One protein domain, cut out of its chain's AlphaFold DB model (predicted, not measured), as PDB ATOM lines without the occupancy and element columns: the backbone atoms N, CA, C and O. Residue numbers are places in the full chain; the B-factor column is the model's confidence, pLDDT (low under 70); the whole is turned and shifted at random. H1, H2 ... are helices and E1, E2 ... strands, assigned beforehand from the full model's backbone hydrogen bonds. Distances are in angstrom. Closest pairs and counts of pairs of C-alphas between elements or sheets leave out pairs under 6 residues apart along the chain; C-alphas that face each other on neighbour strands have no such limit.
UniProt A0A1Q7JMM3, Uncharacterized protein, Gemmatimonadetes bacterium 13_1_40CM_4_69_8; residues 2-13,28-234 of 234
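AT A GLANCE: This is residues 2 to 13 and 28 to 234 of the 234 residues of an uncharacterized protein of Gemmatimonadetes bacterium 13_1_40CM_4_69_8 (UniProt A0A1Q7JMM3). One large, strongly curved sheet of ten strands arches over three helices, which lie side by side along one face of it with H3 between H1 and H2. Where E7 and E8 bend, the sheet folds back on itself, and E9 with the later part of E8 covers E4 and E6 on the side away from H2. The printed part has 219 residues, with three named helices first and ten named strands after them. The branched sheet is mixed, parallel and antiparallel, and the class is mixed, helices and strands. The whole is compact, with a radius of gyration of the C-alphas of 16.6 A and spans of 50 by 34 by 31 A.

HOW THE PARTS SIT: Start with H1, residues 2 to 13, H2, residues 31 to 44, and H3, residues 49 to 61, which are on the same face of the sheet. H1 and H3 touch, closest at C-alphas Val 9 and Val 56, 5.7 A, and run the same way at a shallow tilt of 13 degrees. H2 and H3 are close but not clearly touching, closest at C-alphas Arg 38 and Phe 59, 7.4 A, and run opposite ways at a shallow tilt of 2 degrees. In H1 and H2 every O i to N i+4 pair is within hydrogen-bond range; in H3 5 of 9 are. Next come E1, residues 66 to 71, E2, 74 to 89, E3, 92 to 105, and E4, 116 to 123, a meander, each strand the antiparallel neighbour of the one before; look for N 68 and O 76, N 81 and O 100, and N 101 and O 120, each 2.8 A apart. H2, at a height of 9.0 A over the sheet, runs across the strands, at 71 degrees to E4 on the local plane. E5, residues 129 to 133, is parallel to E6, residues 144 to 152, with N 145 and O 132 at 3.0 A. E6, E7, residues 158 to 183, E8, 186 to 205, and E9, 212 to 218, make a second meander, with N 149 and O 161 at 2.9 A, N 169 and O 198 at 2.8 A, and N 201 and O 215 at 2.7 A. E7 bends by 116 degrees at residue 167 and E8 by 98 degrees at residue 194. E4 and E6 are antiparallel, N 119 and O 148 at 2.9 A, as are E5 and E7, N 131 and O 168 at 2.9 A. E10, residues 223 to 233, has E2 on one side, parallel, N 82 and O 226 at 2.8 A, and E8 on the other side, antiparallel, N 189 and O 229 at 2.8 A.

IN THESE COORDINATES: Find C-alpha 2 at (-15.165, -30.849, 18.968); from there H1 runs 16.5 A. H2 measures 19.9 A and H3 19.8 A. From C-alpha 74 at (-18.185, -8.960, -13.405) E2 runs 45.8 A; E3 measures 41.0 A, E7 36.7 A and E8 38.2 A. E10, 32.5 A, ends at C-alpha 233, (-31.369, -37.504, 19.095).

THE WHOLE: The two C-alphas farthest apart are those of Gly 72 and Asp 91, 54.5 A. Residues 14 to 27 are not printed, and C-alphas 13 and 28 are 20.2 A apart across the cut. Of the links that are printed whole, none is long. The model's confidence is under 70 at residues 2 to 13, 50, 53 and 71 to 74.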
ATOM      1  N   LYS A   2     -15.921 -29.945  19.886       31.89
ATOM      2  CA  LYS A   2     -15.165 -30.849  18.968       31.89
ATOM      3  C   LYS A   2     -15.852 -32.181  18.582       31.89
ATOM      4  O   LYS A   2     -15.779 -32.599  17.432       31.89
ATOM      5  N   ARG A   3     -16.543 -32.845  19.522       37.69
ATOM      6  CA  ARG A   3     -17.260 -34.115  19.257       37.69
ATOM      7  C   ARG A   3     -18.572 -33.931  18.484       37.69
ATOM      8  O   ARG A   3     -18.958 -34.820  17.742       37.69
ATOM      9  N   LEU A   4     -19.236 -32.785  18.657       42.34
ATOM     10  CA  LEU A   4     -20.441 -32.437  17.900       42.34
ATOM     11  C   LEU A   4     -20.067 -32.144  16.441       42.34
ATOM     12  O   LEU A   4     -20.721 -32.631  15.530       42.34
ATOM     13  N   THR A   5     -18.941 -31.447  16.240       48.41
ATOM     14  CA  THR A   5     -18.351 -31.190  14.924       48.41
ATOM     15  C   THR A   5     -18.058 -32.494  14.183       48.41
ATOM     16  O   THR A   5     -18.487 -32.631  13.053       48.41
ATOM     17  N   CYS A   6     -17.421 -33.494  14.809       44.12
ATOM     18  CA  CYS A   6     -17.129 -34.772  14.134       44.12
ATOM     19  C   CYS A   6     -18.386 -35.539  13.684       44.12
ATOM     20  O   CYS A   6     -18.393 -36.091  12.588       44.12
ATOM     21  N   LEU A   7     -19.448 -35.562  14.498       48.41
ATOM     22  CA  LEU A   7     -20.697 -36.265  14.167       48.41
ATOM     23  C   LEU A   7     -21.496 -35.543  13.073       48.41
ATOM     24  O   LEU A   7     -21.978 -36.178  12.141       48.41
ATOM     25  N   LEU A   8     -21.563 -34.211  13.144       53.75
ATOM     26  CA  LEU A   8     -22.185 -33.372  12.119       53.75
ATOM     27  C   LEU A   8     -21.411 -33.441  10.787       53.75
ATOM     28  O   LEU A   8     -22.031 -33.547   9.734       53.75
ATOM     29  N   VAL A   9     -20.067 -33.469  10.828       52.75
ATOM     30  CA  VAL A   9     -19.184 -33.691   9.661       52.75
ATOM     31  C   VAL A   9     -19.447 -35.056   9.017       52.75
ATOM     32  O   VAL A   9     -19.594 -35.130   7.799       52.75
ATOM     33  N   ALA A  10     -19.530 -36.128   9.814       47.75
ATOM     34  CA  ALA A  10     -19.769 -37.480   9.308       47.75
ATOM     35  C   ALA A  10     -21.160 -37.622   8.667       47.75
ATOM     36  O   ALA A  10     -21.283 -38.222   7.601       47.75
ATOM     37  N   ALA A  11     -22.186 -37.008   9.266       49.19
ATOM     38  CA  ALA A  11     -23.527 -36.964   8.693       49.19
ATOM     39  C   ALA A  11     -23.589 -36.100   7.419       49.19
ATOM     40  O   ALA A  11     -24.295 -36.456   6.489       49.19
ATOM     41  N   GLY A  12     -22.834 -34.999   7.324       48.41
ATOM     42  CA  GLY A  12     -22.794 -34.161   6.116       48.41
ATOM     43  C   GLY A  12     -22.053 -34.791   4.928       48.41
ATOM     44  O   GLY A  12     -22.455 -34.597   3.784       48.41
ATOM     45  N   LEU A  13     -20.993 -35.567   5.181       49.78
ATOM     46  CA  LEU A  13     -20.170 -36.199   4.136       49.78
ATOM     47  C   LEU A  13     -20.809 -37.448   3.510       49.78
ATOM     48  O   LEU A  13     -20.483 -37.778   2.374       49.78
ATOM     49  N   ALA A  28     -26.746 -23.177 -11.573       84.75
ATOM     50  CA  ALA A  28     -25.915 -24.282 -11.115       84.75
ATOM     51  C   ALA A  28     -24.460 -23.827 -10.957       84.75
ATOM     52  O   ALA A  28     -23.919 -23.022 -11.731       84.75
ATOM     53  N   ILE A  29     -23.834 -24.323  -9.899       85.00
ATOM     54  CA  ILE A  29     -22.439 -24.057  -9.587       85.00
ATOM     55  C   ILE A  29     -21.628 -25.235 -10.113       85.00
ATOM     56  O   ILE A  29     -21.923 -26.388  -9.797       85.00
ATOM     57  N   ASP A  30     -20.599 -24.953 -10.911       85.12
ATOM     58  CA  ASP A  30     -19.666 -25.994 -11.331       85.12
ATOM     59  C   ASP A  30     -18.919 -26.548 -10.106       85.12
ATOM     60  O   ASP A  30     -18.500 -25.799  -9.219       85.12
ATOM     61  N   GLY A  31     -18.720 -27.866 -10.046       82.06
ATOM     62  CA  GLY A  31     -18.062 -28.496  -8.899       82.06
ATOM     63  C   GLY A  31     -16.644 -27.966  -8.644       82.06
ATOM     64  O   GLY A  31     -16.213 -27.889  -7.494       82.06
ATOM     65  N   ARG A  32     -15.920 -27.547  -9.692       85.38
ATOM     66  CA  ARG A  32     -14.578 -26.955  -9.574       85.38
ATOM     67  C   ARG A  32     -14.642 -25.518  -9.076       85.38
ATOM     68  O   ARG A  32     -13.753 -25.106  -8.336       85.38
ATOM     69  N   GLU A  33     -15.677 -24.775  -9.455       89.31
ATOM     70  CA  GLU A  33     -15.948 -23.438  -8.923       89.31
ATOM     71  C   GLU A  33     -16.235 -23.508  -7.419       89.31
ATOM     72  O   GLU A  33     -15.568 -22.836  -6.631       89.31
ATOM     73  N   LEU A  34     -17.136 -24.401  -6.994       88.19
ATOM     74  CA  LEU A  34     -17.438 -24.592  -5.574       88.19
ATOM     75  C   LEU A  34     -16.208 -25.072  -4.784       88.19
ATOM     76  O   LEU A  34     -15.982 -24.631  -3.655       88.19
ATOM     77  N   ALA A  35     -15.383 -25.939  -5.378       86.94
ATOM     78  CA  ALA A  35     -14.133 -26.392  -4.773       86.94
ATOM     79  C   ALA A  35     -13.115 -25.252  -4.591       86.94
ATOM     80  O   ALA A  35     -12.442 -25.212  -3.562       86.94
ATOM     81  N   ALA A  36     -13.023 -24.309  -5.535       88.81
ATOM     82  CA  ALA A  36     -12.156 -23.136  -5.415       88.81
ATOM     83  C   ALA A  36     -12.608 -22.215  -4.268       88.81
ATOM     84  O   ALA A  36     -11.796 -21.833  -3.423       88.81
ATOM     85  N   VAL A  37     -13.915 -21.942  -4.175       90.75
ATOM     86  CA  VAL A  37     -14.516 -21.172  -3.068       90.75
ATOM     87  C   VAL A  37     -14.224 -21.833  -1.724       90.75
ATOM     88  O   VAL A  37     -13.778 -21.179  -0.778       90.75
ATOM     89  N   ARG A  38     -14.435 -23.152  -1.646       89.25
ATOM     90  CA  ARG A  38     -14.129 -23.936  -0.450       89.25
ATOM     91  C   ARG A  38     -12.649 -23.865  -0.094       89.25
ATOM     92  O   ARG A  38     -12.341 -23.639   1.067       89.25
ATOM     93  N   SER A  39     -11.750 -24.017  -1.065       88.06
ATOM     94  CA  SER A  39     -10.302 -23.973  -0.839       88.06
ATOM     95  C   SER A  39      -9.845 -22.624  -0.281       88.06
ATOM     96  O   SER A  39      -9.037 -22.591   0.646       88.06
ATOM     97  N   ALA A  40     -10.368 -21.514  -0.811       88.75
ATOM     98  CA  ALA A  40     -10.052 -20.177  -0.312       88.75
ATOM     99  C   ALA A  40     -10.496 -20.008   1.152       88.75
ATOM    100  O   ALA A  40      -9.720 -19.547   1.992       88.75
ATOM    101  N   LEU A  41     -11.716 -20.445   1.479       89.12
ATOM    102  CA  LEU A  41     -12.251 -20.395   2.841       89.12
ATOM    103  C   LEU A  41     -11.524 -21.346   3.805       89.12
ATOM    104  O   LEU A  41     -11.182 -20.932   4.908       89.12
ATOM    105  N   ASP A  42     -11.247 -22.587   3.397       87.81
ATOM    106  CA  ASP A  42     -10.529 -23.576   4.209       87.81
ATOM    107  C   ASP A  42      -9.100 -23.093   4.515       87.81
ATOM    108  O   ASP A  42      -8.623 -23.275   5.634       87.81
ATOM    109  N   SER A  43      -8.432 -22.424   3.567       85.00
ATOM    110  CA  SER A  43      -7.111 -21.822   3.788       85.00
ATOM    111  C   SER A  43      -7.167 -20.631   4.750       85.00
ATOM    112  O   SER A  43      -6.330 -20.515   5.645       85.00
ATOM    113  N   ALA A  44      -8.149 -19.746   4.572       83.88
ATOM    114  CA  ALA A  44      -8.294 -18.518   5.349       83.88
ATOM    115  C   ALA A  44      -8.792 -18.757   6.785       83.88
ATOM    116  O   ALA A  44      -8.377 -18.059   7.707       83.88
ATOM    117  N   LEU A  45      -9.691 -19.727   6.976       82.12
ATOM    118  CA  LEU A  45     -10.487 -19.910   8.197       82.12
ATOM    119  C   LEU A  45     -10.249 -21.267   8.873       82.12
ATOM    120  O   LEU A  45     -11.080 -21.729   9.660       82.12
ATOM    121  N   LYS A  46      -9.114 -21.922   8.596       79.00
ATOM    122  CA  LYS A  46      -8.772 -23.240   9.164       79.00
ATOM    123  C   LYS A  46      -8.904 -23.308  10.693       79.00
ATOM    124  O   LYS A  46      -9.346 -24.330  11.212       79.00
ATOM    125  N   ASP A  47      -8.586 -22.216  11.388       76.81
ATOM    126  CA  ASP A  47      -8.572 -22.139  12.853       76.81
ATOM    127  C   ASP A  47      -9.863 -21.525  13.440       76.81
ATOM    128  O   ASP A  47     -10.010 -21.447  14.661       76.81
ATOM    129  N   ASP A  48     -10.827 -21.115  12.602       75.38
ATOM    130  CA  ASP A  48     -12.092 -20.522  13.052       75.38
ATOM    131  C   ASP A  48     -13.152 -21.597  13.334       75.38
ATOM    132  O   ASP A  48     -13.655 -22.276  12.435       75.38
ATOM    133  N   SER A  49     -13.541 -21.749  14.601       70.12
ATOM    134  CA  SER A  49     -14.502 -22.776  15.021       70.12
ATOM    135  C   SER A  49     -15.905 -22.610  14.433       70.12
ATOM    136  O   SER A  49     -16.608 -23.610  14.275       70.12
ATOM    137  N   SER A  50     -16.323 -21.381  14.119       69.25
ATOM    138  CA  SER A  50     -17.646 -21.099  13.549       69.25
ATOM    139  C   SER A  50     -17.696 -21.570  12.098       69.25
ATOM    140  O   SER A  50     -18.636 -22.255  11.690       69.25
ATOM    141  N   TYR A  51     -16.629 -21.295  11.342       76.19
ATOM    142  CA  TYR A  51     -16.473 -21.788   9.978       76.19
ATOM    143  C   TYR A  51     -16.466 -23.322   9.910       76.19
ATOM    144  O   TYR A  51     -17.134 -23.901   9.055       76.19
ATOM    145  N   GLN A  52     -15.787 -24.000  10.841       74.25
ATOM    146  CA  GLN A  52     -15.704 -25.468  10.850       74.25
ATOM    147  C   GLN A  52     -17.070 -26.169  10.937       74.25
ATOM    148  O   GLN A  52     -17.229 -27.259  10.389       74.25
ATOM    149  N   ILE A  53     -18.050 -25.564  11.614       67.81
ATOM    150  CA  ILE A  53     -19.418 -26.096  11.708       67.81
ATOM    151  C   ILE A  53     -20.177 -25.809  10.412       67.81
ATOM    152  O   ILE A  53     -20.792 -26.704   9.834       67.81
ATOM    153  N   LEU A  54     -20.107 -24.568   9.934       71.94
ATOM    154  CA  LEU A  54     -20.885 -24.117   8.784       71.94
ATOM    155  C   LEU A  54     -20.413 -24.751   7.475       71.94
ATOM    156  O   LEU A  54     -21.247 -25.127   6.655       71.94
ATOM    157  N   ARG A  55     -19.101 -24.945   7.290       76.31
ATOM    158  CA  ARG A  55     -18.537 -25.489   6.046       76.31
ATOM    159  C   ARG A  55     -19.111 -26.859   5.680       76.31
ATOM    160  O   ARG A  55     -19.277 -27.153   4.504       76.31
ATOM    161  N   VAL A  56     -19.442 -27.685   6.673       70.62
ATOM    162  CA  VAL A  56     -20.002 -29.026   6.452       70.62
ATOM    163  C   VAL A  56     -21.355 -28.933   5.768       70.62
ATOM    164  O   VAL A  56     -21.599 -29.611   4.780       70.62
ATOM    165  N   PHE A  57     -22.227 -28.084   6.300       71.19
ATOM    166  CA  PHE A  57     -23.608 -27.978   5.850       71.19
ATOM    167  C   PHE A  57     -23.733 -27.108   4.608       71.19
ATOM    168  O   PHE A  57     -24.458 -27.455   3.684       71.19
ATOM    169  N   VAL A  58     -22.972 -26.018   4.543       76.00
ATOM    170  CA  VAL A  58     -22.977 -25.126   3.385       76.00
ATOM    171  C   VAL A  58     -22.463 -25.870   2.150       76.00
ATOM    172  O   VAL A  58     -23.183 -25.974   1.164       76.00
ATOM    173  N   PHE A  59     -21.270 -26.471   2.195       78.50
ATOM    174  CA  PHE A  59     -20.681 -27.076   0.992       78.50
ATOM    175  C   PHE A  59     -21.258 -28.441   0.609       78.50
ATOM    176  O   PHE A  59     -21.101 -28.841  -0.539       78.50
ATOM    177  N   ALA A  60     -21.916 -29.159   1.525       71.44
ATOM    178  CA  ALA A  60     -22.556 -30.428   1.176       71.44
ATOM    179  C   ALA A  60     -23.857 -30.243   0.375       71.44
ATOM    180  O   ALA A  60     -24.226 -31.134  -0.383       71.44
ATOM    181  N   TYR A  61     -24.550 -29.109   0.538       77.50
ATOM    182  CA  TYR A  61     -25.915 -28.925   0.023       77.50
ATOM    183  C   TYR A  61     -26.077 -27.741  -0.947       77.50
ATOM    184  O   TYR A  61     -27.066 -27.686  -1.693       77.50
ATOM    185  N   VAL A  62     -25.128 -26.795  -0.966       83.56
ATOM    186  CA  VAL A  62     -25.099 -25.705  -1.951       83.56
ATOM    187  C   VAL A  62     -24.685 -26.251  -3.315       83.56
ATOM    188  O   VAL A  62     -23.575 -26.730  -3.503       83.56
ATOM    189  N   ASP A  63     -25.584 -26.123  -4.281       81.75
ATOM    190  CA  ASP A  63     -25.404 -26.508  -5.687       81.75
ATOM    191  C   ASP A  63     -25.828 -25.394  -6.659       81.75
ATOM    192  O   ASP A  63     -25.550 -25.469  -7.856       81.75
ATOM    193  N   ARG A  64     -26.508 -24.356  -6.155       88.19
ATOM    194  CA  ARG A  64     -27.034 -23.231  -6.924       88.19
ATOM    195  C   ARG A  64     -26.753 -21.917  -6.217       88.19
ATOM    196  O   ARG A  64     -26.902 -21.821  -5.000       88.19
ATOM    197  N   ALA A  65     -26.418 -20.898  -6.996       91.62
ATOM    198  CA  ALA A  65     -26.256 -19.533  -6.520       91.62
ATOM    199  C   ALA A  65     -26.801 -18.549  -7.548       91.62
ATOM    200  O   ALA A  65     -26.603 -18.714  -8.751       91.62
ATOM    201  N   SER A  66     -27.470 -17.513  -7.053       92.38
ATOM    202  CA  SER A  66     -27.948 -16.416  -7.884       92.38
ATOM    203  C   SER A  66     -26.786 -15.575  -8.380       92.38
ATOM    204  O   SER A  66     -25.794 -15.387  -7.681       92.38
ATOM    205  N   ARG A  67     -26.949 -15.013  -9.573       90.94
ATOM    206  CA  ARG A  67     -26.015 -14.062 -10.169       90.94
ATOM    207  C   ARG A  67     -26.470 -12.635  -9.870       90.94
ATOM    208  O   ARG A  67     -27.591 -12.269 -10.212       90.94
ATOM    209  N   LEU A  68     -25.605 -11.840  -9.251       88.19
ATOM    210  CA  LEU A  68     -25.802 -10.412  -9.025       88.19
ATOM    211  C   LEU A  68     -24.795  -9.621  -9.868       88.19
ATOM    212  O   LEU A  68     -23.587  -9.821  -9.711       88.19
ATOM    213  N   PRO A  69     -25.260  -8.707 -10.736       81.19
ATOM    214  CA  PRO A  69     -24.372  -7.803 -11.454       81.19
ATOM    215  C   PRO A  69     -23.618  -6.906 -10.469       81.19
ATOM    216  O   PRO A  69     -24.240  -6.234  -9.647       81.19
ATOM    217  N   THR A  70     -22.291  -6.857 -10.571       71.81
ATOM    218  CA  THR A  70     -21.441  -5.964  -9.758       71.81
ATOM    219  C   THR A  70     -20.936  -4.744 -10.536       71.81
ATOM    220  O   THR A  70     -20.233  -3.905  -9.978       71.81
ATOM    221  N   GLY A  71     -21.345  -4.603 -11.804       62.81
ATOM    222  CA  GLY A  71     -20.844  -3.588 -12.734       62.81
ATOM    223  C   GLY A  71     -19.568  -4.043 -13.458       62.81
ATOM    224  O   GLY A  71     -18.893  -4.972 -13.032       62.81
ATOM    225  N   GLY A  72     -19.251  -3.426 -14.602       60.72
ATOM    226  CA  GLY A  72     -18.005  -3.707 -15.337       60.72
ATOM    227  C   GLY A  72     -17.896  -5.098 -15.985       60.72
ATOM    228  O   GLY A  72     -16.800  -5.503 -16.349       60.72
ATOM    229  N   GLY A  73     -19.008  -5.826 -16.134       62.91
ATOM    230  CA  GLY A  73     -19.036  -7.177 -16.715       62.91
ATOM    231  C   GLY A  73     -18.731  -8.308 -15.724       62.91
ATOM    232  O   GLY A  73     -18.897  -9.473 -16.082       62.91
ATOM    233  N   ASP A  74     -18.348  -7.985 -14.485       68.50
ATOM    234  CA  ASP A  74     -18.185  -8.960 -13.405       68.50
ATOM    235  C   ASP A  74     -19.556  -9.330 -12.810       68.50
ATOM    236  O   ASP A  74     -20.523  -8.557 -12.833       68.50
ATOM    237  N   THR A  75     -19.661 -10.560 -12.321       83.50
ATOM    238  CA  THR A  75     -20.880 -11.100 -11.723       83.50
ATOM    239  C   THR A  75     -20.514 -11.778 -10.420       83.50
ATOM    240  O   THR A  75     -19.777 -12.762 -10.397       83.50
ATOM    241  N   MET A  76     -21.086 -11.286  -9.329       90.81
ATOM    242  CA  MET A  76     -21.004 -11.971  -8.051       90.81
ATOM    243  C   MET A  76     -22.033 -13.096  -8.023       90.81
ATOM    244  O   MET A  76     -23.209 -12.886  -8.319       90.81
ATOM    245  N   ARG A  77     -21.613 -14.290  -7.621       93.38
ATOM    246  CA  ARG A  77     -22.537 -15.345  -7.217       93.38
ATOM    247  C   ARG A  77     -22.860 -15.197  -5.742       93.38
ATOM    248  O   ARG A  77     -21.969 -14.909  -4.950       93.38
ATOM    249  N   LEU A  78     -24.123 -15.390  -5.384       94.50
ATOM    250  CA  LEU A  78     -24.621 -15.230  -4.023       94.50
ATOM    251  C   LEU A  78     -25.651 -16.317  -3.696       94.50
ATOM    252  O   LEU A  78     -26.535 -16.620  -4.501       94.50
ATOM    253  N   VAL A  79     -25.554 -16.891  -2.501       94.94
ATOM    254  CA  VAL A  79     -26.509 -17.870  -1.973       94.94
ATOM    255  C   VAL A  79     -26.789 -17.585  -0.500       94.94
ATOM    256  O   VAL A  79     -25.874 -17.339   0.287       94.94
ATOM    257  N   GLY A  80     -28.069 -17.609  -0.135       94.50
ATOM    258  CA  GLY A  80     -28.517 -17.556   1.252       94.50
ATOM    259  C   GLY A  80     -28.596 -18.962   1.837       94.50
ATOM    260  O   GLY A  80     -29.102 -19.879   1.191       94.50
ATOM    261  N   VAL A  81     -28.120 -19.140   3.063       93.44
ATOM    262  CA  VAL A  81     -28.184 -20.407   3.793       93.44
ATOM    263  C   VAL A  81     -28.806 -20.166   5.159       93.44
ATOM    264  O   VAL A  81     -28.381 -19.276   5.883       93.44
ATOM    265  N   GLN A  82     -29.787 -20.975   5.536       93.25
ATOM    266  CA  GLN A  82     -30.348 -20.984   6.880       93.25
ATOM    267  C   GLN A  82     -30.162 -22.355   7.510       93.25
ATOM    268  O   GLN A  82     -30.545 -23.367   6.927       93.25
ATOM    269  N   LEU A  83     -29.564 -22.385   8.694       91.00
ATOM    270  CA  LEU A  83     -29.305 -23.596   9.457       91.00
ATOM    271  C   LEU A  83     -30.175 -23.592  10.711       91.00
ATOM    272  O   LEU A  83     -30.059 -22.691  11.538       91.00
ATOM    273  N   ASP A  84     -31.027 -24.602  10.843       91.12
ATOM    274  CA  ASP A  84     -31.988 -24.759  11.933       91.12
ATOM    275  C   ASP A  84     -31.755 -26.101  12.635       91.12
ATOM    276  O   ASP A  84     -32.195 -27.153  12.172       91.12
ATOM    277  N   ILE A  85     -31.013 -26.084  13.737       88.38
ATOM    278  CA  ILE A  85     -30.702 -27.271  14.532       88.38
ATOM    279  C   ILE A  85     -31.649 -27.314  15.725       88.38
ATOM    280  O   ILE A  85     -31.657 -26.394  16.535       88.38
ATOM    281  N   HIS A  86     -32.393 -28.413  15.841       90.19
ATOM    282  CA  HIS A  86     -33.220 -28.783  16.991       90.19
ATOM    283  C   HIS A  86     -32.998 -30.261  17.294       90.19
ATOM    284  O   HIS A  86     -33.811 -31.114  16.937       90.19
ATOM    285  N   ALA A  87     -31.863 -30.573  17.910       88.00
ATOM    286  CA  ALA A  87     -31.498 -31.941  18.257       88.00
ATOM    287  C   ALA A  87     -31.292 -32.092  19.766       88.00
ATOM    288  O   ALA A  87     -31.129 -31.108  20.485       88.00
ATOM    289  N   THR A  88     -31.257 -33.325  20.255       88.50
ATOM    290  CA  THR A  88     -30.820 -33.640  21.619       88.50
ATOM    291  C   THR A  88     -29.565 -34.496  21.587       88.50
ATOM    292  O   THR A  88     -29.330 -35.246  20.644       88.50
ATOM    293  N   LYS A  89     -28.726 -34.369  22.613       81.81
ATOM    294  CA  LYS A  89     -27.580 -35.245  22.845       81.81
ATOM    295  C   LYS A  89     -27.582 -35.678  24.299       81.81
ATOM    296  O   LYS A  89     -27.358 -34.825  25.156       81.81
ATOM    297  N   ALA A  90     -27.791 -36.969  24.562       83.56
ATOM    298  CA  ALA A  90     -27.935 -37.494  25.928       83.56
ATOM    299  C   ALA A  90     -28.843 -36.584  26.790       83.56
ATOM    300  O   ALA A  90     -28.400 -35.994  27.775       83.56
ATOM    301  N   ASP A  91     -30.070 -36.364  26.306       82.00
ATOM    302  CA  ASP A  91     -31.111 -35.509  26.905       82.00
ATOM    303  C   ASP A  91     -30.804 -34.005  26.996       82.00
ATOM    304  O   ASP A  91     -31.647 -33.222  27.425       82.00
ATOM    305  N   THR A  92     -29.636 -33.557  26.529       83.81
ATOM    306  CA  THR A  92     -29.291 -32.130  26.469       83.81
ATOM    307  C   THR A  92     -29.717 -31.533  25.124       83.81
ATOM    308  O   THR A  92     -29.229 -32.000  24.088       83.81
ATOM    309  N   PRO A  93     -30.577 -30.497  25.091       84.75
ATOM    310  CA  PRO A  93     -30.922 -29.808  23.855       84.75
ATOM    311  C   PRO A  93     -29.705 -29.147  23.205       84.75
ATOM    312  O   PRO A  93     -28.902 -28.479  23.857       84.75
ATOM    313  N   VAL A  94     -29.596 -29.315  21.895       82.81
ATOM    314  CA  VAL A  94     -28.656 -28.628  21.018       82.81
ATOM    315  C   VAL A  94     -29.495 -27.854  20.015       82.81
ATOM    316  O   VAL A  94     -29.974 -28.413  19.026       82.81
ATOM    317  N   VAL A  95     -29.693 -26.571  20.308       84.56
ATOM    318  CA  VAL A  95     -30.469 -25.657  19.473       84.56
ATOM    319  C   VAL A  95     -29.533 -24.609  18.895       84.56
ATOM    320  O   VAL A  95     -28.777 -23.984  19.632       84.56
ATOM    321  N   ALA A  96     -29.564 -24.432  17.578       83.81
ATOM    322  CA  ALA A  96     -28.820 -23.374  16.906       83.81
ATOM    323  C   ALA A  96     -29.581 -22.929  15.662       83.81
ATOM    324  O   ALA A  96     -29.922 -23.748  14.813       83.81
ATOM    325  N   GLN A  97     -29.821 -21.628  15.550       89.19
ATOM    326  CA  GLN A  97     -30.517 -21.032  14.418       89.19
ATOM    327  C   GLN A  97     -29.630 -19.959  13.820       89.19
ATOM    328  O   GLN A  97     -29.281 -19.006  14.511       89.19
ATOM    329  N   LEU A  98     -29.238 -20.128  12.563       90.19
ATOM    330  CA  LEU A  98     -28.273 -19.257  11.905       90.19
ATOM    331  C   LEU A  98     -28.743 -18.918  10.498       90.19
ATOM    332  O   LEU A  98     -29.191 -19.796   9.762       90.19
ATOM    333  N   SER A  99     -28.559 -17.664  10.105       92.38
ATOM    334  CA  SER A  99     -28.697 -17.220   8.720       92.38
ATOM    335  C   SER A  99     -27.327 -16.812   8.208       92.38
ATOM    336  O   SER A  99     -26.567 -16.155   8.908       92.38
ATOM    337  N   ALA A 100     -26.994 -17.201   6.990       92.00
ATOM    338  CA  ALA A 100     -25.723 -16.891   6.371       92.00
ATOM    339  C   ALA A 100     -25.902 -16.515   4.903       92.00
ATOM    340  O   ALA A 100     -26.837 -16.952   4.234       92.00
ATOM    341  N   VAL A 101     -24.965 -15.725   4.395       94.00
ATOM    342  CA  VAL A 101     -24.836 -15.402   2.977       94.00
ATOM    343  C   VAL A 101     -23.420 -15.754   2.552       94.00
ATOM    344  O   VAL A 101     -22.449 -15.265   3.132       94.00
ATOM    345  N   LEU A 102     -23.311 -16.620   1.547       94.06
ATOM    346  CA  LEU A 102     -22.057 -16.945   0.879       94.06
ATOM    347  C   LEU A 102     -22.057 -16.275  -0.494       94.06
ATOM    348  O   LEU A 102     -22.969 -16.488  -1.293       94.06
ATOM    349  N   GLY A 103     -21.030 -15.479  -0.758       93.56
ATOM    350  CA  GLY A 103     -20.811 -14.813  -2.030       93.56
ATOM    351  C   GLY A 103     -19.410 -15.048  -2.565       93.56
ATOM    352  O   GLY A 103     -18.479 -15.232  -1.789       93.56
ATOM    353  N   TRP A 104     -19.239 -15.043  -3.880       93.56
ATOM    354  CA  TRP A 104     -17.917 -15.074  -4.506       93.56
ATOM    355  C   TRP A 104     -17.954 -14.489  -5.916       93.56
ATOM    356  O   TRP A 104     -19.022 -14.320  -6.504       93.56
ATOM    357  N   ARG A 105     -16.779 -14.162  -6.453       92.06
ATOM    358  CA  ARG A 105     -16.608 -13.617  -7.807       92.06
ATOM    359  C   ARG A 105     -15.262 -14.017  -8.401       92.06
ATOM    360  O   ARG A 105     -14.384 -14.487  -7.676       92.06
ATOM    361  N   GLY A 106     -15.115 -13.804  -9.707       89.06
ATOM    362  CA  GLY A 106     -13.837 -13.975 -10.399       89.06
ATOM    363  C   GLY A 106     -13.330 -15.416 -10.422       89.06
ATOM    364  O   GLY A 106     -12.145 -15.657 -10.220       89.06
ATOM    365  N   TYR A 107     -14.216 -16.402 -10.603       88.88
ATOM    366  CA  TYR A 107     -13.760 -17.781 -10.787       88.88
ATOM    367  C   TYR A 107     -12.980 -17.921 -12.100       88.88
ATOM    368  O   TYR A 107     -13.503 -17.642 -13.179       88.88
ATOM    369  N   SER A 108     -11.745 -18.414 -12.010       86.88
ATOM    370  CA  SER A 108     -10.886 -18.708 -13.155       86.88
ATOM    371  C   SER A 108     -10.723 -20.214 -13.326       86.88
ATOM    372  O   SER A 108     -10.120 -20.899 -12.498       86.88
ATOM    373  N   ALA A 109     -11.210 -20.747 -14.448       84.81
ATOM    374  CA  ALA A 109     -11.063 -22.166 -14.776       84.81
ATOM    375  C   ALA A 109      -9.598 -22.577 -15.029       84.81
ATOM    376  O   ALA A 109      -9.244 -23.737 -14.809       84.81
ATOM    377  N   ALA A 110      -8.749 -21.640 -15.470       86.50
ATOM    378  CA  ALA A 110      -7.341 -21.892 -15.770       86.50
ATOM    379  C   ALA A 110      -6.518 -22.123 -14.495       86.50
ATOM    380  O   ALA A 110      -5.740 -23.071 -14.418       86.50
ATOM    381  N   THR A 111      -6.725 -21.282 -13.480       85.56
ATOM    382  CA  THR A 111      -5.991 -21.335 -12.205       85.56
ATOM    383  C   THR A 111      -6.739 -22.113 -11.125       85.56
ATOM    384  O   THR A 111      -6.135 -22.506 -10.133       85.56
ATOM    385  N   ARG A 112      -8.038 -22.383 -11.321       86.94
ATOM    386  CA  ARG A 112      -8.951 -22.983 -10.328       86.94
ATOM    387  C   ARG A 112      -9.025 -22.167  -9.035       86.94
ATOM    388  O   ARG A 112      -9.123 -22.728  -7.946       86.94
ATOM    389  N   THR A 113      -8.982 -20.848  -9.172       88.31
ATOM    390  CA  THR A 113      -9.048 -19.878  -8.073       88.31
ATOM    391  C   THR A 113     -10.268 -18.979  -8.224       88.31
ATOM    392  O   THR A 113     -10.910 -18.958  -9.277       88.31
ATOM    393  N   VAL A 114     -10.587 -18.248  -7.162       90.88
ATOM    394  CA  VAL A 114     -11.600 -17.186  -7.151       90.88
ATOM    395  C   VAL A 114     -10.942 -15.895  -6.701       90.88
ATOM    396  O   VAL A 114     -10.133 -15.938  -5.788       90.88
ATOM    397  N   ASP A 115     -11.297 -14.752  -7.275       90.50
ATOM    398  CA  ASP A 115     -10.690 -13.480  -6.861       90.50
ATOM    399  C   ASP A 115     -11.078 -13.110  -5.423       90.50
ATOM    400  O   ASP A 115     -10.249 -12.659  -4.627       90.50
ATOM    401  N   SER A 116     -12.347 -13.318  -5.057       91.38
ATOM    402  CA  SER A 116     -12.787 -13.107  -3.680       91.38
ATOM    403  C   SER A 116     -13.992 -13.940  -3.265       91.38
ATOM    404  O   SER A 116     -14.873 -14.226  -4.076       91.38
ATOM    405  N   VAL A 117     -14.064 -14.233  -1.966       93.44
ATOM    406  CA  VAL A 117     -15.173 -14.898  -1.279       93.44
ATOM    407  C   VAL A 117     -15.632 -14.042  -0.099       93.44
ATOM    408  O   VAL A 117     -14.821 -13.495   0.642       93.44
ATOM    409  N   MET A 118     -16.939 -13.951   0.095       92.94
ATOM    410  CA  MET A 118     -17.589 -13.266   1.202       92.94
ATOM    411  C   MET A 118     -18.443 -14.276   1.954       92.94
ATOM    412  O   MET A 118     -19.249 -14.978   1.349       92.94
ATOM    413  N   PHE A 119     -18.280 -14.354   3.269       92.12
ATOM    414  CA  PHE A 119     -19.087 -15.239   4.101       92.12
ATOM    415  C   PHE A 119     -19.582 -14.491   5.330       92.12
ATOM    416  O   PHE A 119     -18.800 -14.171   6.221       92.12
ATOM    417  N   VAL A 120     -20.873 -14.173   5.351       92.56
ATOM    418  CA  VAL A 120     -21.523 -13.408   6.422       92.56
ATOM    419  C   VAL A 120     -22.482 -14.324   7.158       92.56
ATOM    420  O   VAL A 120     -23.230 -15.060   6.524       92.56
ATOM    421  N   VAL A 121     -22.451 -14.297   8.487       91.06
ATOM    422  CA  VAL A 121     -23.217 -15.190   9.357       91.06
ATOM    423  C   VAL A 121     -23.869 -14.370  10.458       91.06
ATOM    424  O   VAL A 121     -23.223 -13.524  11.070       91.06
ATOM    425  N   GLY A 122     -25.132 -14.657  10.721       90.44
ATOM    426  CA  GLY A 122     -25.955 -14.062  11.757       90.44
ATOM    427  C   GLY A 122     -26.764 -15.107  12.523       90.44
ATOM    428  O   GLY A 122     -26.687 -16.310  12.248       90.44
ATOM    429  N   THR A 123     -27.538 -14.639  13.493       87.88
ATOM    430  CA  THR A 123     -28.377 -15.442  14.386       87.88
ATOM    431  C   THR A 123     -29.844 -15.412  13.979       87.88
ATOM    432  O   THR A 123     -30.391 -14.384  13.604       87.88
ATOM    433  N   GLY A 124     -30.512 -16.558  14.089       87.25
ATOM    434  CA  GLY A 124     -31.918 -16.731  13.740       87.25
ATOM    435  C   GLY A 124     -32.144 -17.220  12.309       87.25
ATOM    436  O   GLY A 124     -31.304 -17.075  11.423       87.25
ATOM    437  N   VAL A 125     -33.307 -17.832  12.094       86.31
ATOM    438  CA  VAL A 125     -33.767 -18.337  10.783       86.31
ATOM    439  C   VAL A 125     -35.137 -17.797  10.381       86.31
ATOM    440  O   VAL A 125     -35.580 -18.037   9.264       86.31
ATOM    441  N   THR A 126     -35.809 -17.069  11.270       88.12
ATOM    442  CA  THR A 126     -37.125 -16.480  11.016       88.12
ATOM    443  C   THR A 126     -36.940 -14.997  10.726       88.12
ATOM    444  O   THR A 126     -36.627 -14.252  11.654       88.12
ATOM    445  N   PRO A 127     -37.104 -14.545   9.471       87.62
ATOM    446  CA  PRO A 127     -37.047 -13.126   9.158       87.62
ATOM    447  C   PRO A 127     -38.149 -12.330   9.887       87.62
ATOM    448  O   PRO A 127     -39.239 -12.868  10.100       87.62
ATOM    449  N   PRO A 128     -37.906 -11.050  10.224       87.75
ATOM    450  CA  PRO A 128     -36.682 -10.309   9.939       87.75
ATOM    451  C   PRO A 128     -35.519 -10.719  10.857       87.75
ATOM    452  O   PRO A 128     -35.663 -10.774  12.075       87.75
ATOM    453  N   VAL A 129     -34.351 -10.952  10.260       87.12
ATOM    454  CA  VAL A 129     -33.074 -11.079  10.977       87.12
ATOM    455  C   VAL A 129     -32.309  -9.782  10.772       87.12
ATOM    456  O   VAL A 129     -32.189  -9.320   9.638       87.12
ATOM    457  N   SER A 130     -31.813  -9.191  11.855       91.44
ATOM    458  CA  SER A 130     -31.049  -7.946  11.823       91.44
ATOM    459  C   SER A 130     -29.903  -8.026  12.819       91.44
ATOM    460  O   SER A 130     -30.094  -7.846  14.023       91.44
ATOM    461  N   ASP A 131     -28.718  -8.342  12.307       89.19
ATOM    462  CA  ASP A 131     -27.536  -8.589  13.119       89.19
ATOM    463  C   ASP A 131     -26.457  -7.552  12.846       89.19
ATOM    464  O   ASP A 131     -26.085  -7.295  11.701       89.19
ATOM    465  N   THR A 132     -25.876  -7.017  13.918       90.88
ATOM    466  CA  THR A 132     -24.661  -6.208  13.817       90.88
ATOM    467  C   THR A 132     -23.450  -7.126  13.709       90.88
ATOM    468  O   THR A 132     -23.230  -7.989  14.565       90.88
ATOM    469  N   LEU A 133     -22.616  -6.911  12.694       89.50
ATOM    470  CA  LEU A 133     -21.413  -7.706  12.479       89.50
ATOM    471  C   LEU A 133     -20.273  -7.242  13.380       89.50
ATOM    472  O   LEU A 133     -19.951  -6.053  13.453       89.50
ATOM    473  N   ARG A 134     -19.639  -8.198  14.059       86.62
ATOM    474  CA  ARG A 134     -18.529  -7.969  14.989       86.62
ATOM    475  C   ARG A 134     -17.459  -9.046  14.816       86.62
ATOM    476  O   ARG A 134     -17.659 -10.043  14.136       86.62
ATOM    477  N   GLN A 135     -16.313  -8.853  15.470       82.94
ATOM    478  CA  GLN A 135     -15.184  -9.787  15.397       82.94
ATOM    479  C   GLN A 135     -15.494 -11.165  16.007       82.94
ATOM    480  O   GLN A 135     -14.901 -12.163  15.611       82.94
ATOM    481  N   ARG A 136     -16.375 -11.223  17.013       80.19
ATOM    482  CA  ARG A 136     -16.722 -12.461  17.717       80.19
ATOM    483  C   ARG A 136     -18.177 -12.805  17.455       80.19
ATOM    484  O   ARG A 136     -19.059 -12.028  17.811       80.19
ATOM    485  N   PHE A 137     -18.389 -13.972  16.862       80.12
ATOM    486  CA  PHE A 137     -19.708 -14.547  16.663       80.12
ATOM    487  C   PHE A 137     -20.176 -15.292  17.915       80.12
ATOM    488  O   PHE A 137     -19.374 -15.960  18.569       80.12
ATOM    489  N   SER A 138     -21.469 -15.198  18.222       76.38
ATOM    490  CA  SER A 138     -22.128 -15.972  19.273       76.38
ATOM    491  C   SER A 138     -23.491 -16.433  18.754       76.38
ATOM    492  O   SER A 138     -24.370 -15.587  18.598       76.38
ATOM    493  N   PRO A 139     -23.692 -17.736  18.483       72.06
ATOM    494  CA  PRO A 139     -24.982 -18.241  18.013       72.06
ATOM    495  C   PRO A 139     -26.095 -18.110  19.068       72.06
ATOM    496  O   PRO A 139     -27.270 -18.110  18.715       72.06
ATOM    497  N   ASP A 140     -25.726 -17.961  20.344       71.00
ATOM    498  CA  ASP A 140     -26.650 -17.875  21.482       71.00
ATOM    499  C   ASP A 140     -27.141 -16.441  21.744       71.00
ATOM    500  O   ASP A 140     -27.883 -16.189  22.693       71.00
ATOM    501  N   THR A 141     -26.687 -15.461  20.957       78.12
ATOM    502  CA  THR A 141     -26.989 -14.047  21.191       78.12
ATOM    503  C   THR A 141     -27.618 -13.423  19.957       78.12
ATOM    504  O   THR A 141     -26.921 -13.076  19.010       78.12
ATOM    505  N   ALA A 142     -28.939 -13.244  20.008       82.25
ATOM    506  CA  ALA A 142     -29.693 -12.561  18.965       82.25
ATOM    507  C   ALA A 142     -29.115 -11.164  18.668       82.25
ATOM    508  O   ALA A 142     -28.720 -10.440  19.588       82.25
ATOM    509  N   GLY A 143     -29.094 -10.771  17.395       83.94
ATOM    510  CA  GLY A 143     -28.586  -9.467  16.961       83.94
ATOM    511  C   GLY A 143     -27.069  -9.429  16.734       83.94
ATOM    512  O   GLY A 143     -26.523  -8.350  16.471       83.94
ATOM    513  N   ILE A 144     -26.366 -10.562  16.855       85.56
ATOM    514  CA  ILE A 144     -24.913 -10.657  16.672       85.56
ATOM    515  C   ILE A 144     -24.578 -11.504  15.448       85.56
ATOM    516  O   ILE A 144     -24.969 -12.660  15.335       85.56
ATOM    517  N   GLY A 145     -23.743 -10.951  14.572       87.62
ATOM    518  CA  GLY A 145     -23.183 -11.671  13.436       87.62
ATOM    519  C   GLY A 145     -21.672 -11.510  13.314       87.62
ATOM    520  O   GLY A 145     -21.028 -10.749  14.039       87.62
ATOM    521  N   THR A 146     -21.100 -12.223  12.354       89.62
ATOM    522  CA  THR A 146     -19.723 -12.055  11.885       89.62
ATOM    523  C   THR A 146     -19.684 -12.081  10.362       89.62
ATOM    524  O   THR A 146     -20.620 -12.533   9.706       89.62
ATOM    525  N   GLY A 147     -18.596 -11.594   9.782       88.50
ATOM    526  CA  GLY A 147     -18.394 -11.614   8.344       88.50
ATOM    527  C   GLY A 147     -16.929 -11.774   7.998       88.50
ATOM    528  O   GLY A 147     -16.057 -11.228   8.671       88.50
ATOM    529  N   PHE A 148     -16.671 -12.504   6.925       89.06
ATOM    530  CA  PHE A 148     -15.347 -12.705   6.373       89.06
ATOM    531  C   PHE A 148     -15.318 -12.208   4.936       89.06
ATOM    532  O   PHE A 148     -16.255 -12.440   4.169       89.06
ATOM    533  N   VAL A 149     -14.223 -11.549   4.579       89.50
ATOM    534  CA  VAL A 149     -13.843 -11.278   3.195       89.50
ATOM    535  C   VAL A 149     -12.543 -12.029   2.969       89.50
ATOM    536  O   VAL A 149     -11.642 -11.965   3.797       89.50
ATOM    537  N   ILE A 150     -12.458 -12.787   1.891       91.12
ATOM    538  CA  ILE A 150     -11.288 -13.566   1.512       91.12
ATOM    539  C   ILE A 150     -10.942 -13.136   0.100       91.12
ATOM    540  O   ILE A 150     -11.813 -13.098  -0.760       91.12
ATOM    541  N   HIS A 151      -9.686 -12.803  -0.136       89.44
ATOM    542  CA  HIS A 151      -9.155 -12.472  -1.449       89.44
ATOM    543  C   HIS A 151      -8.065 -13.474  -1.754       89.44
ATOM    544  O   HIS A 151      -7.226 -13.748  -0.892       89.44
ATOM    545  N   GLN A 152      -8.054 -13.979  -2.974       85.81
ATOM    546  CA  GLN A 152      -6.973 -14.815  -3.454       85.81
ATOM    547  C   GLN A 152      -6.344 -14.121  -4.654       85.81
ATOM    548  O   GLN A 152      -6.991 -13.903  -5.674       85.81
ATOM    549  N   ALA A 153      -5.085 -13.726  -4.504       79.62
ATOM    550  CA  ALA A 153      -4.360 -13.061  -5.569       79.62
ATOM    551  C   ALA A 153      -3.924 -14.072  -6.653       79.62
ATOM    552  O   ALA A 153      -3.903 -15.284  -6.407       79.62
ATOM    553  N   PRO A 154      -3.554 -13.600  -7.861       75.25
ATOM    554  CA  PRO A 154      -3.174 -14.468  -8.981       75.25
ATOM    555  C   PRO A 154      -1.989 -15.405  -8.699       75.25
ATOM    556  O   PRO A 154      -1.875 -16.463  -9.311       75.25
ATOM    557  N   ASP A 155      -1.120 -15.042  -7.755       78.81
ATOM    558  CA  ASP A 155      -0.001 -15.862  -7.274       78.81
ATOM    559  C   ASP A 155      -0.425 -16.933  -6.247       78.81
ATOM    560  O   ASP A 155       0.417 -17.593  -5.644       78.81
ATOM    561  N   SER A 156      -1.736 -17.130  -6.060       75.19
ATOM    562  CA  SER A 156      -2.355 -18.002  -5.055       75.19
ATOM    563  C   SER A 156      -2.163 -17.561  -3.600       75.19
ATOM    564  O   SER A 156      -2.511 -18.322  -2.693       75.19
ATOM    565  N   SER A 157      -1.675 -16.344  -3.344       84.50
ATOM    566  CA  SER A 157      -1.668 -15.783  -1.992       84.50
ATOM    567  C   SER A 157      -3.099 -15.519  -1.517       84.50
ATOM    568  O   SER A 157      -3.910 -14.917  -2.221       84.50
ATOM    569  N   VAL A 158      -3.435 -16.001  -0.318       87.62
ATOM    570  CA  VAL A 158      -4.768 -15.832   0.274       87.62
ATOM    571  C   VAL A 158      -4.682 -14.853   1.431       87.62
ATOM    572  O   VAL A 158      -3.954 -15.070   2.399       87.62
ATOM    573  N   HIS A 159      -5.474 -13.794   1.345       90.38
ATOM    574  CA  HIS A 159      -5.664 -12.828   2.411       90.38
ATOM    575  C   HIS A 159      -7.068 -12.973   2.986       90.38
ATOM    576  O   HIS A 159      -8.048 -13.118   2.253       90.38
ATOM    577  N   ALA A 160      -7.160 -12.931   4.311       90.62
ATOM    578  CA  ALA A 160      -8.413 -13.024   5.039       90.62
ATOM    579  C   ALA A 160      -8.638 -11.739   5.829       90.62
ATOM    580  O   ALA A 160      -7.736 -11.255   6.511       90.62
ATOM    581  N   TRP A 161      -9.853 -11.210   5.771       91.31
ATOM    582  CA  TRP A 161     -10.304 -10.089   6.574       91.31
ATOM    583  C   TRP A 161     -11.539 -10.499   7.364       91.31
ATOM    584  O   TRP A 161     -12.444 -11.148   6.844       91.31
ATOM    585  N   LEU A 162     -11.582 -10.088   8.624       91.31
ATOM    586  CA  LEU A 162     -12.667 -10.379   9.555       91.31
ATOM    587  C   LEU A 162     -13.407  -9.089   9.909       91.31
ATOM    588  O   LEU A 162     -12.782  -8.045  10.129       91.31
ATOM    589  N   ALA A 163     -14.731  -9.170   9.997       90.31
ATOM    590  CA  ALA A 163     -15.604  -8.053  10.310       90.31
ATOM    591  C   ALA A 163     -15.184  -7.332  11.601       90.31
ATOM    592  O   ALA A 163     -14.751  -7.924  12.598       90.31
ATOM    593  N   ARG A 164     -15.308  -6.007  11.566       90.50
ATOM    594  CA  ARG A 164     -15.207  -5.112  12.728       90.50
ATOM    595  C   ARG A 164     -16.477  -4.292  12.905       90.50
ATOM    596  O   ARG A 164     -16.809  -3.944  14.032       90.50
ATOM    597  N   ALA A 165     -17.158  -4.014  11.802       91.06
ATOM    598  CA  ALA A 165     -18.460  -3.382  11.754       91.06
ATOM    599  C   ALA A 165     -19.227  -3.896  10.530       91.06
ATOM    600  O   ALA A 165     -18.656  -4.551   9.650       91.06
ATOM    601  N   GLY A 166     -20.511  -3.568  10.471       92.62
ATOM    602  CA  GLY A 166     -21.400  -3.962   9.392       92.62
ATOM    603  C   GLY A 166     -22.726  -4.490   9.916       92.62
ATOM    604  O   GLY A 166     -22.937  -4.549  11.131       92.62
ATOM    605  N   ALA A 167     -23.583  -4.926   9.002       94.44
ATOM    606  CA  ALA A 167     -24.810  -5.624   9.336       94.44
ATOM    607  C   ALA A 167     -25.136  -6.722   8.321       94.44
ATOM    608  O   ALA A 167     -24.766  -6.635   7.146       94.44
ATOM    609  N   LEU A 168     -25.855  -7.734   8.800       95.50
ATOM    610  CA  LEU A 168     -26.610  -8.674   7.983       95.50
ATOM    611  C   LEU A 168     -28.095  -8.438   8.243       95.50
ATOM    612  O   LEU A 168     -28.547  -8.529   9.384       95.50
ATOM    613  N   HIS A 169     -28.847  -8.197   7.176       96.25
ATOM    614  CA  HIS A 169     -30.294  -8.098   7.223       96.25
ATOM    615  C   HIS A 169     -30.900  -9.162   6.317       96.25
ATOM    616  O   HIS A 169     -30.668  -9.171   5.110       96.25
ATOM    617  N   ILE A 170     -31.710 -10.049   6.885       95.81
ATOM    618  CA  ILE A 170     -32.568 -10.948   6.113       95.81
ATOM    619  C   ILE A 170     -33.996 -10.473   6.313       95.81
ATOM    620  O   ILE A 170     -34.528 -10.529   7.420       95.81
ATOM    621  N   THR A 171     -34.616  -9.984   5.247       96.25
ATOM    622  CA  THR A 171     -35.949  -9.376   5.295       96.25
ATOM    623  C   THR A 171     -37.051 -10.393   5.046       96.25
ATOM    624  O   THR A 171     -38.118 -10.300   5.647       96.25
ATOM    625  N   ALA A 172     -36.795 -11.388   4.196       96.12
ATOM    626  CA  ALA A 172     -37.739 -12.453   3.898       96.12
ATOM    627  C   ALA A 172     -37.017 -13.736   3.484       96.12
ATOM    628  O   ALA A 172     -35.908 -13.712   2.951       96.12
ATOM    629  N   SER A 173     -37.677 -14.869   3.697       96.00
ATOM    630  CA  SER A 173     -37.232 -16.170   3.217       96.00
ATOM    631  C   SER A 173     -38.445 -17.042   2.937       96.00
ATOM    632  O   SER A 173     -39.396 -17.045   3.720       96.00
ATOM    633  N   SER A 174     -38.409 -17.799   1.851       95.50
ATOM    634  CA  SER A 174     -39.461 -18.746   1.491       95.50
ATOM    635  C   SER A 174     -38.817 -20.017   0.975       95.50
ATOM    636  O   SER A 174     -37.981 -19.953   0.080       95.50
ATOM    637  N   TYR A 175     -39.197 -21.167   1.528       94.00
ATOM    638  CA  TYR A 175     -38.673 -22.466   1.119       94.00
ATOM    639  C   TYR A 175     -39.810 -23.396   0.731       94.00
ATOM    640  O   TYR A 175     -40.876 -23.383   1.346       94.00
ATOM    641  N   GLY A 176     -39.567 -24.196  -0.304       90.88
ATOM    642  CA  GLY A 176     -40.471 -25.262  -0.711       90.88
ATOM    643  C   GLY A 176     -40.358 -26.492   0.188       90.88
ATOM    644  O   GLY A 176     -39.772 -26.463   1.272       90.88
ATOM    645  N   SER A 177     -40.898 -27.609  -0.301       89.25
ATOM    646  CA  SER A 177     -40.724 -28.905   0.348       89.25
ATOM    647  C   SER A 177     -39.249 -29.313   0.393       89.25
ATOM    648  O   SER A 177     -38.475 -29.078  -0.539       89.25
ATOM    649  N   GLY A 178     -38.864 -29.924   1.512       87.69
ATOM    650  CA  GLY A 178     -37.515 -30.422   1.728       87.69
ATOM    651  C   GLY A 178     -37.342 -31.871   1.295       87.69
ATOM    652  O   GLY A 178     -38.296 -32.646   1.254       87.69
ATOM    653  N   THR A 179     -36.100 -32.246   1.007       85.94
ATOM    654  CA  THR A 179     -35.676 -33.648   0.935       85.94
ATOM    655  C   THR A 179     -35.031 -34.019   2.262       85.94
ATOM    656  O   THR A 179     -34.109 -33.331   2.705       85.94
ATOM    657  N   SER A 180     -35.525 -35.079   2.896       86.69
ATOM    658  CA  SER A 180     -35.033 -35.547   4.192       86.69
ATOM    659  C   SER A 180     -34.171 -36.789   4.040       86.69
ATOM    660  O   SER A 180     -34.490 -37.689   3.266       86.69
ATOM    661  N   THR A 181     -33.100 -36.845   4.820       81.69
ATOM    662  CA  THR A 181     -32.244 -38.019   4.971       81.69
ATOM    663  C   THR A 181     -32.009 -38.264   6.453       81.69
ATOM    664  O   THR A 181     -31.713 -37.326   7.193       81.69
ATOM    665  N   SER A 182     -32.135 -39.513   6.896       83.31
ATOM    666  CA  SER A 182     -31.980 -39.886   8.305       83.31
ATOM    667  C   SER A 182     -30.830 -40.870   8.491       83.31
ATOM    668  O   SER A 182     -30.608 -41.750   7.662       83.31
ATOM    669  N   GLY A 183     -30.105 -40.736   9.597       76.81
ATOM    670  CA  GLY A 183     -28.981 -41.597   9.944       76.81
ATOM    671  C   GLY A 183     -28.423 -41.258  11.322       76.81
ATOM    672  O   GLY A 183     -28.442 -40.102  11.735       76.81
ATOM    673  N   ALA A 184     -27.941 -42.278  12.042       78.81
ATOM    674  CA  ALA A 184     -27.340 -42.131  13.374       78.81
ATOM    675  C   ALA A 184     -28.204 -41.315  14.368       78.81
ATOM    676  O   ALA A 184     -27.687 -40.465  15.086       78.81
ATOM    677  N   GLY A 185     -29.524 -41.541  14.366       82.38
ATOM    678  CA  GLY A 185     -30.470 -40.863  15.267       82.38
ATOM    679  C   GLY A 185     -30.843 -39.428  14.869       82.38
ATOM    680  O   GLY A 185     -31.734 -38.836  15.475       82.38
ATOM    681  N   LEU A 186     -30.231 -38.886  13.813       85.56
ATOM    682  CA  LEU A 186     -30.534 -37.569  13.262       85.56
ATOM    683  C   LEU A 186     -31.320 -37.658  11.953       85.56
ATOM    684  O   LEU A 186     -31.208 -38.619  11.194       85.56
ATOM    685  N   THR A 187     -32.085 -36.609  11.668       88.94
ATOM    686  CA  THR A 187     -32.716 -36.351  10.373       88.94
ATOM    687  C   THR A 187     -32.288 -34.979   9.880       88.94
ATOM    688  O   THR A 187     -32.436 -33.985  10.586       88.94
ATOM    689  N   ILE A 188     -31.755 -34.931   8.662       88.50
ATOM    690  CA  ILE A 188     -31.379 -33.704   7.969       88.50
ATOM    691  C   ILE A 188     -32.376 -33.483   6.840       88.50
ATOM    692  O   ILE A 188     -32.527 -34.333   5.966       88.50
ATOM    693  N   THR A 189     -33.038 -32.335   6.848       90.50
ATOM    694  CA  THR A 189     -33.960 -31.905   5.799       90.50
ATOM    695  C   THR A 189     -33.380 -30.691   5.096       90.50
ATOM    696  O   THR A 189     -33.182 -29.654   5.726       90.50
ATOM    697  N   SER A 190     -33.130 -30.806   3.793       90.38
ATOM    698  CA  SER A 190     -32.686 -29.692   2.955       90.38
ATOM    699  C   SER A 190     -33.826 -29.200   2.068       90.38
ATOM    700  O   SER A 190     -34.356 -29.977   1.269       90.38
ATOM    701  N   SER A 191     -34.164 -27.918   2.160       91.69
ATOM    702  CA  SER A 191     -35.211 -27.268   1.367       91.69
ATOM    703  C   SER A 191     -34.622 -26.135   0.534       91.69
ATOM    704  O   SER A 191     -33.806 -25.351   1.018       91.69
ATOM    705  N   ARG A 192     -35.049 -26.026  -0.726       92.25
ATOM    706  CA  ARG A 192     -34.642 -24.935  -1.624       92.25
ATOM    707  C   ARG A 192     -35.708 -23.857  -1.676       92.25
ATOM    708  O   ARG A 192     -36.896 -24.139  -1.519       92.25
ATOM    709  N   GLY A 193     -35.281 -22.631  -1.936       93.50
ATOM    710  CA  GLY A 193     -36.193 -21.507  -2.014       93.50
ATOM    711  C   GLY A 193     -35.498 -20.198  -2.339       93.50
ATOM    712  O   GLY A 193     -34.556 -20.171  -3.138       93.50
ATOM    713  N   SER A 194     -35.972 -19.125  -1.719       95.12
ATOM    714  CA  SER A 194     -35.434 -17.781  -1.860       95.12
ATOM    715  C   SER A 194     -35.181 -17.111  -0.514       95.12
ATOM    716  O   SER A 194     -35.861 -17.376   0.478       95.12
ATOM    717  N   VAL A 195     -34.188 -16.225  -0.500       95.94
ATOM    718  CA  VAL A 195     -33.849 -15.352   0.629       95.94
ATOM    719  C   VAL A 195     -33.682 -13.932   0.099       95.94
ATOM    720  O   VAL A 195     -33.030 -13.739  -0.922       95.94
ATOM    721  N   SER A 196     -34.252 -12.951   0.789       97.12
ATOM    722  CA  SER A 196     -34.152 -11.527   0.461       97.12
ATOM    723  C   SER A 196     -33.541 -10.755   1.620       97.12
ATOM    724  O   SER A 196     -33.728 -11.115   2.783       97.12
ATOM    725  N   GLY A 197     -32.825  -9.680   1.305       96.25
ATOM    726  CA  GLY A 197     -32.134  -8.885   2.310       96.25
ATOM    727  C   GLY A 197     -30.942  -8.122   1.754       96.25
ATOM    728  O   GLY A 197     -30.870  -7.841   0.554       96.25
ATOM    729  N   ASP A 198     -30.015  -7.799   2.641       96.56
ATOM    730  CA  ASP A 198     -28.767  -7.122   2.336       96.56
ATOM    731  C   ASP A 198     -27.692  -7.455   3.373       96.56
ATOM    732  O   ASP A 198     -27.964  -7.908   4.486       96.56
ATOM    733  N   TYR A 199     -26.441  -7.227   3.000       95.56
ATOM    734  CA  TYR A 199     -25.363  -7.118   3.967       95.56
ATOM    735  C   TYR A 199     -24.441  -5.967   3.597       95.56
ATOM    736  O   TYR A 199     -24.267  -5.623   2.425       95.56
ATOM    737  N   HIS A 200     -23.771  -5.437   4.610       95.62
ATOM    738  CA  HIS A 200     -22.585  -4.617   4.439       95.62
ATOM    739  C   HIS A 200     -21.574  -4.985   5.520       95.62
ATOM    740  O   HIS A 200     -21.921  -5.204   6.676       95.62
ATOM    741  N   VAL A 201     -20.312  -5.076   5.137       93.94
ATOM    742  CA  VAL A 201     -19.204  -5.513   5.979       93.94
ATOM    743  C   VAL A 201     -18.107  -4.473   5.862       93.94
ATOM    744  O   VAL A 201     -17.734  -4.104   4.751       93.94
ATOM    745  N   THR A 202     -17.545  -4.084   7.002       93.69
ATOM    746  CA  THR A 202     -16.240  -3.427   7.089       93.69
ATOM    747  C   THR A 202     -15.319  -4.338   7.892       93.69
ATOM    748  O   THR A 202     -15.546  -4.589   9.082       93.69
ATOM    749  N   ALA A 203     -14.288  -4.862   7.239       91.19
ATOM    750  CA  ALA A 203     -13.400  -5.882   7.776       91.19
ATOM    751  C   ALA A 203     -11.943  -5.407   7.825       91.19
ATOM    752  O   ALA A 203     -11.537  -4.522   7.076       91.19
ATOM    753  N   LYS A 204     -11.154  -6.013   8.716       91.06
ATOM    754  CA  LYS A 204      -9.705  -5.800   8.847       91.06
ATOM    755  C   LYS A 204      -8.947  -7.090   8.591       91.06
ATOM    756  O   LYS A 204      -9.486  -8.159   8.875       91.06
ATOM    757  N   LEU A 205      -7.716  -6.967   8.095       89.00
ATOM    758  CA  LEU A 205      -6.854  -8.111   7.781       89.00
ATOM    759  C   LEU A 205      -6.665  -9.012   9.011       89.00
ATOM    760  O   LEU A 205      -6.768  -8.554  10.150       89.00
ATOM    761  N   VAL A 206      -6.402 -10.292   8.776       85.06
ATOM    762  CA  VAL A 206      -6.031 -11.276   9.792       85.06
ATOM    763  C   VAL A 206      -4.607 -11.766   9.487       85.06
ATOM    764  O   VAL A 206      -4.411 -12.359   8.425       85.06
ATOM    765  N   PRO A 207      -3.613 -11.563  10.382       82.19
ATOM    766  CA  PRO A 207      -3.675 -10.848  11.667       82.19
ATOM    767  C   PRO A 207      -4.004  -9.348  11.544       82.19
ATOM    768  O   PRO A 207      -3.858  -8.765  10.472       82.19
ATOM    769  N   ASP A 208      -4.465  -8.746  12.649       80.31
ATOM    770  CA  ASP A 208      -5.035  -7.389  12.665       80.31
ATOM    771  C   ASP A 208      -4.072  -6.334  12.097       80.31
ATOM    772  O   ASP A 208      -2.879  -6.329  12.401       80.31
ATOM    773  N   SER A 209      -4.601  -5.422  11.280       82.81
ATOM    774  CA  SER A 209      -3.839  -4.336  10.653       82.81
ATOM    775  C   SER A 209      -4.647  -3.033  10.605       82.81
ATOM    776  O   SER A 209      -5.820  -2.982  10.994       82.81
ATOM    777  N   SER A 210      -4.031  -1.950  10.126       85.38
ATOM    778  CA  SER A 210      -4.737  -0.699   9.821       85.38
ATOM    779  C   SER A 210      -5.551  -0.772   8.524       85.38
ATOM    780  O   SER A 210      -6.432   0.063   8.324       85.38
ATOM    781  N   SER A 211      -5.296  -1.764   7.664       88.38
ATOM    782  CA  SER A 211      -5.983  -1.929   6.384       88.38
ATOM    783  C   SER A 211      -7.415  -2.413   6.584       88.38
ATOM    784  O   SER A 211      -7.659  -3.464   7.188       88.38
ATOM    785  N   THR A 212      -8.360  -1.662   6.027       89.38
ATOM    786  CA  THR A 212      -9.776  -2.016   5.990       89.38
ATOM    787  C   THR A 212     -10.212  -2.363   4.574       89.38
ATOM    788  O   THR A 212      -9.726  -1.799   3.596       89.38
ATOM    789  N   VAL A 213     -11.151  -3.297   4.474       91.81
ATOM    790  CA  VAL A 213     -11.865  -3.610   3.235       91.81
ATOM    791  C   VAL A 213     -13.356  -3.597   3.508       91.81
ATOM    792  O   VAL A 213     -13.793  -3.939   4.613       91.81
ATOM    793  N   SER A 214     -14.128  -3.225   2.494       91.25
ATOM    794  CA  SER A 214     -15.582  -3.216   2.576       91.25
ATOM    795  C   SER A 214     -16.184  -4.121   1.514       91.25
ATOM    796  O   SER A 214     -15.689  -4.190   0.392       91.25
ATOM    797  N   ALA A 215     -17.268  -4.799   1.872       91.06
ATOM    798  CA  ALA A 215     -18.062  -5.599   0.952       91.06
ATOM    799  C   ALA A 215     -19.539  -5.398   1.273       91.06
ATOM    800  O   ALA A 215     -19.918  -5.383   2.440       91.06
ATOM    801  N   ALA A 216     -20.376  -5.264   0.254       92.94
ATOM    802  CA  ALA A 216     -21.812  -5.124   0.435       92.94
ATOM    803  C   ALA A 216     -22.561  -5.770  -0.725       92.94
ATOM    804  O   ALA A 216     -22.051  -5.826  -1.845       92.94
ATOM    805  N   ALA A 217     -23.772  -6.235  -0.449       93.81
ATOM    806  CA  ALA A 217     -24.692  -6.709  -1.465       93.81
ATOM    807  C   ALA A 217     -26.127  -6.427  -1.039       93.81
ATOM    808  O   ALA A 217     -26.495  -6.685   0.104       93.81
ATOM    809  N   ALA A 218     -26.938  -5.959  -1.983       94.12
ATOM    810  CA  ALA A 218     -28.380  -5.859  -1.826       94.12
ATOM    811  C   ALA A 218     -29.041  -6.940  -2.681       94.12
ATOM    812  O   ALA A 218     -28.843  -7.001  -3.893       94.12
ATOM    813  N   PHE A 219     -29.833  -7.788  -2.043       94.06
ATOM    814  CA  PHE A 219     -30.544  -8.903  -2.659       94.06
ATOM    815  C   PHE A 219     -32.031  -8.878  -2.282       94.06
ATOM    816  O   PHE A 219     -32.672  -9.915  -2.135       94.06
ATOM    817  N   GLY A 220     -32.613  -7.681  -2.155       91.81
ATOM    818  CA  GLY A 220     -34.038  -7.504  -1.847       91.81
ATOM    819  C   GLY A 220     -34.973  -8.199  -2.848       91.81
ATOM    820  O   GLY A 220     -36.016  -8.713  -2.452       91.81
ATOM    821  N   GLY A 221     -34.557  -8.306  -4.118       89.12
ATOM    822  CA  GLY A 221     -35.278  -9.045  -5.166       89.12
ATOM    823  C   GLY A 221     -35.287 -10.571  -4.997       89.12
ATOM    824  O   GLY A 221     -35.985 -11.256  -5.737       89.12
ATOM    825  N   GLY A 222     -34.550 -11.096  -4.017       93.31
ATOM    826  CA  GLY A 222     -34.438 -12.519  -3.738       93.31
ATOM    827  C   GLY A 222     -33.248 -13.166  -4.441       93.31
ATOM    828  O   GLY A 222     -33.012 -12.976  -5.631       93.31
ATOM    829  N   ILE A 223     -32.511 -13.973  -3.687       94.94
ATOM    830  CA  ILE A 223     -31.474 -14.884  -4.178       94.94
ATOM    831  C   ILE A 223     -31.855 -16.323  -3.874       94.94
ATOM    832  O   ILE A 223     -32.731 -16.577  -3.047       94.94
ATOM    833  N   ARG A 224     -31.174 -17.280  -4.513       94.75
ATOM    834  CA  ARG A 224     -31.289 -18.698  -4.169       94.75
ATOM    835  C   ARG A 224     -31.015 -18.892  -2.680       94.75
ATOM    836  O   ARG A 224     -29.998 -18.442  -2.155       94.75
ATOM    837  N   GLY A 225     -31.959 -19.562  -2.031       93.69
ATOM    838  CA  GLY A 225     -31.931 -19.907  -0.622       93.69
ATOM    839  C   GLY A 225     -31.845 -21.412  -0.418       93.69
ATOM    840  O   GLY A 225     -32.485 -22.187  -1.137       93.69
ATOM    841  N   LEU A 226     -31.104 -21.811   0.607       93.31
ATOM    842  CA  LEU A 226     -31.026 -23.175   1.103       93.31
ATOM    843  C   LEU A 226     -31.321 -23.190   2.603       93.31
ATOM    844  O   LEU A 226     -30.583 -22.598   3.383       93.31
ATOM    845  N   GLN A 227     -32.361 -23.905   3.013       93.88
ATOM    846  CA  GLN A 227     -32.624 -24.190   4.419       93.88
ATOM    847  C   GLN A 227     -32.182 -25.613   4.740       93.88
ATOM    848  O   GLN A 227     -32.549 -26.554   4.039       93.88
ATOM    849  N   ILE A 228     -31.421 -25.770   5.817       91.81
ATOM    850  CA  ILE A 228     -30.977 -27.052   6.352       91.81
ATOM    851  C   ILE A 228     -31.528 -27.154   7.765       91.81
ATOM    852  O   ILE A 228     -31.110 -26.419   8.658       91.81
ATOM    853  N   ARG A 229     -32.464 -28.076   7.971       92.38
ATOM    854  CA  ARG A 229     -33.016 -28.389   9.286       92.38
ATOM    855  C   ARG A 229     -32.449 -29.711   9.784       92.38
ATOM    856  O   ARG A 229     -32.498 -30.702   9.062       92.38
ATOM    857  N   ILE A 230     -31.945 -29.731  11.012       89.56
ATOM    858  CA  ILE A 230     -31.405 -30.925  11.667       89.56
ATOM    859  C   ILE A 230     -32.236 -31.208  12.911       89.56
ATOM    860  O   ILE A 230     -32.309 -30.367  13.805       89.56
ATOM    861  N   THR A 231     -32.843 -32.388  12.980       92.56
ATOM    862  CA  THR A 231     -33.631 -32.837  14.133       92.56
ATOM    863  C   THR A 231     -33.233 -34.235  14.580       92.56
ATOM    864  O   THR A 231     -32.541 -34.951  13.857       92.56
ATOM    865  N   GLY A 232     -33.673 -34.640  15.771       89.62
ATOM    866  CA  GLY A 232     -33.482 -35.995  16.293       89.62
ATOM    867  C   GLY A 232     -32.618 -36.042  17.547       89.62
ATOM    868  O   GLY A 232     -32.448 -35.035  18.236       89.62
ATOM    869  N   THR A 233     -32.085 -37.221  17.848       86.06
ATOM    870  CA  THR A 233     -31.369 -37.504  19.095       86.06
ATOM    871  C   THR A 233     -30.075 -38.252  18.799       86.06
ATOM    872  O   THR A 233     -30.099 -39.307  18.170       86.06
ATOM    873  N   LEU A 234     -28.960 -37.675  19.252       74.25
ATOM    874  CA  LEU A 234     -27.605 -38.232  19.219       74.25
ATOM    875  C   LEU A 234     -27.267 -39.014  20.489       74.25
ATOM    876  O   LEU A 234     -27.554 -38.496  21.599       74.25
TER     877      LEU A 234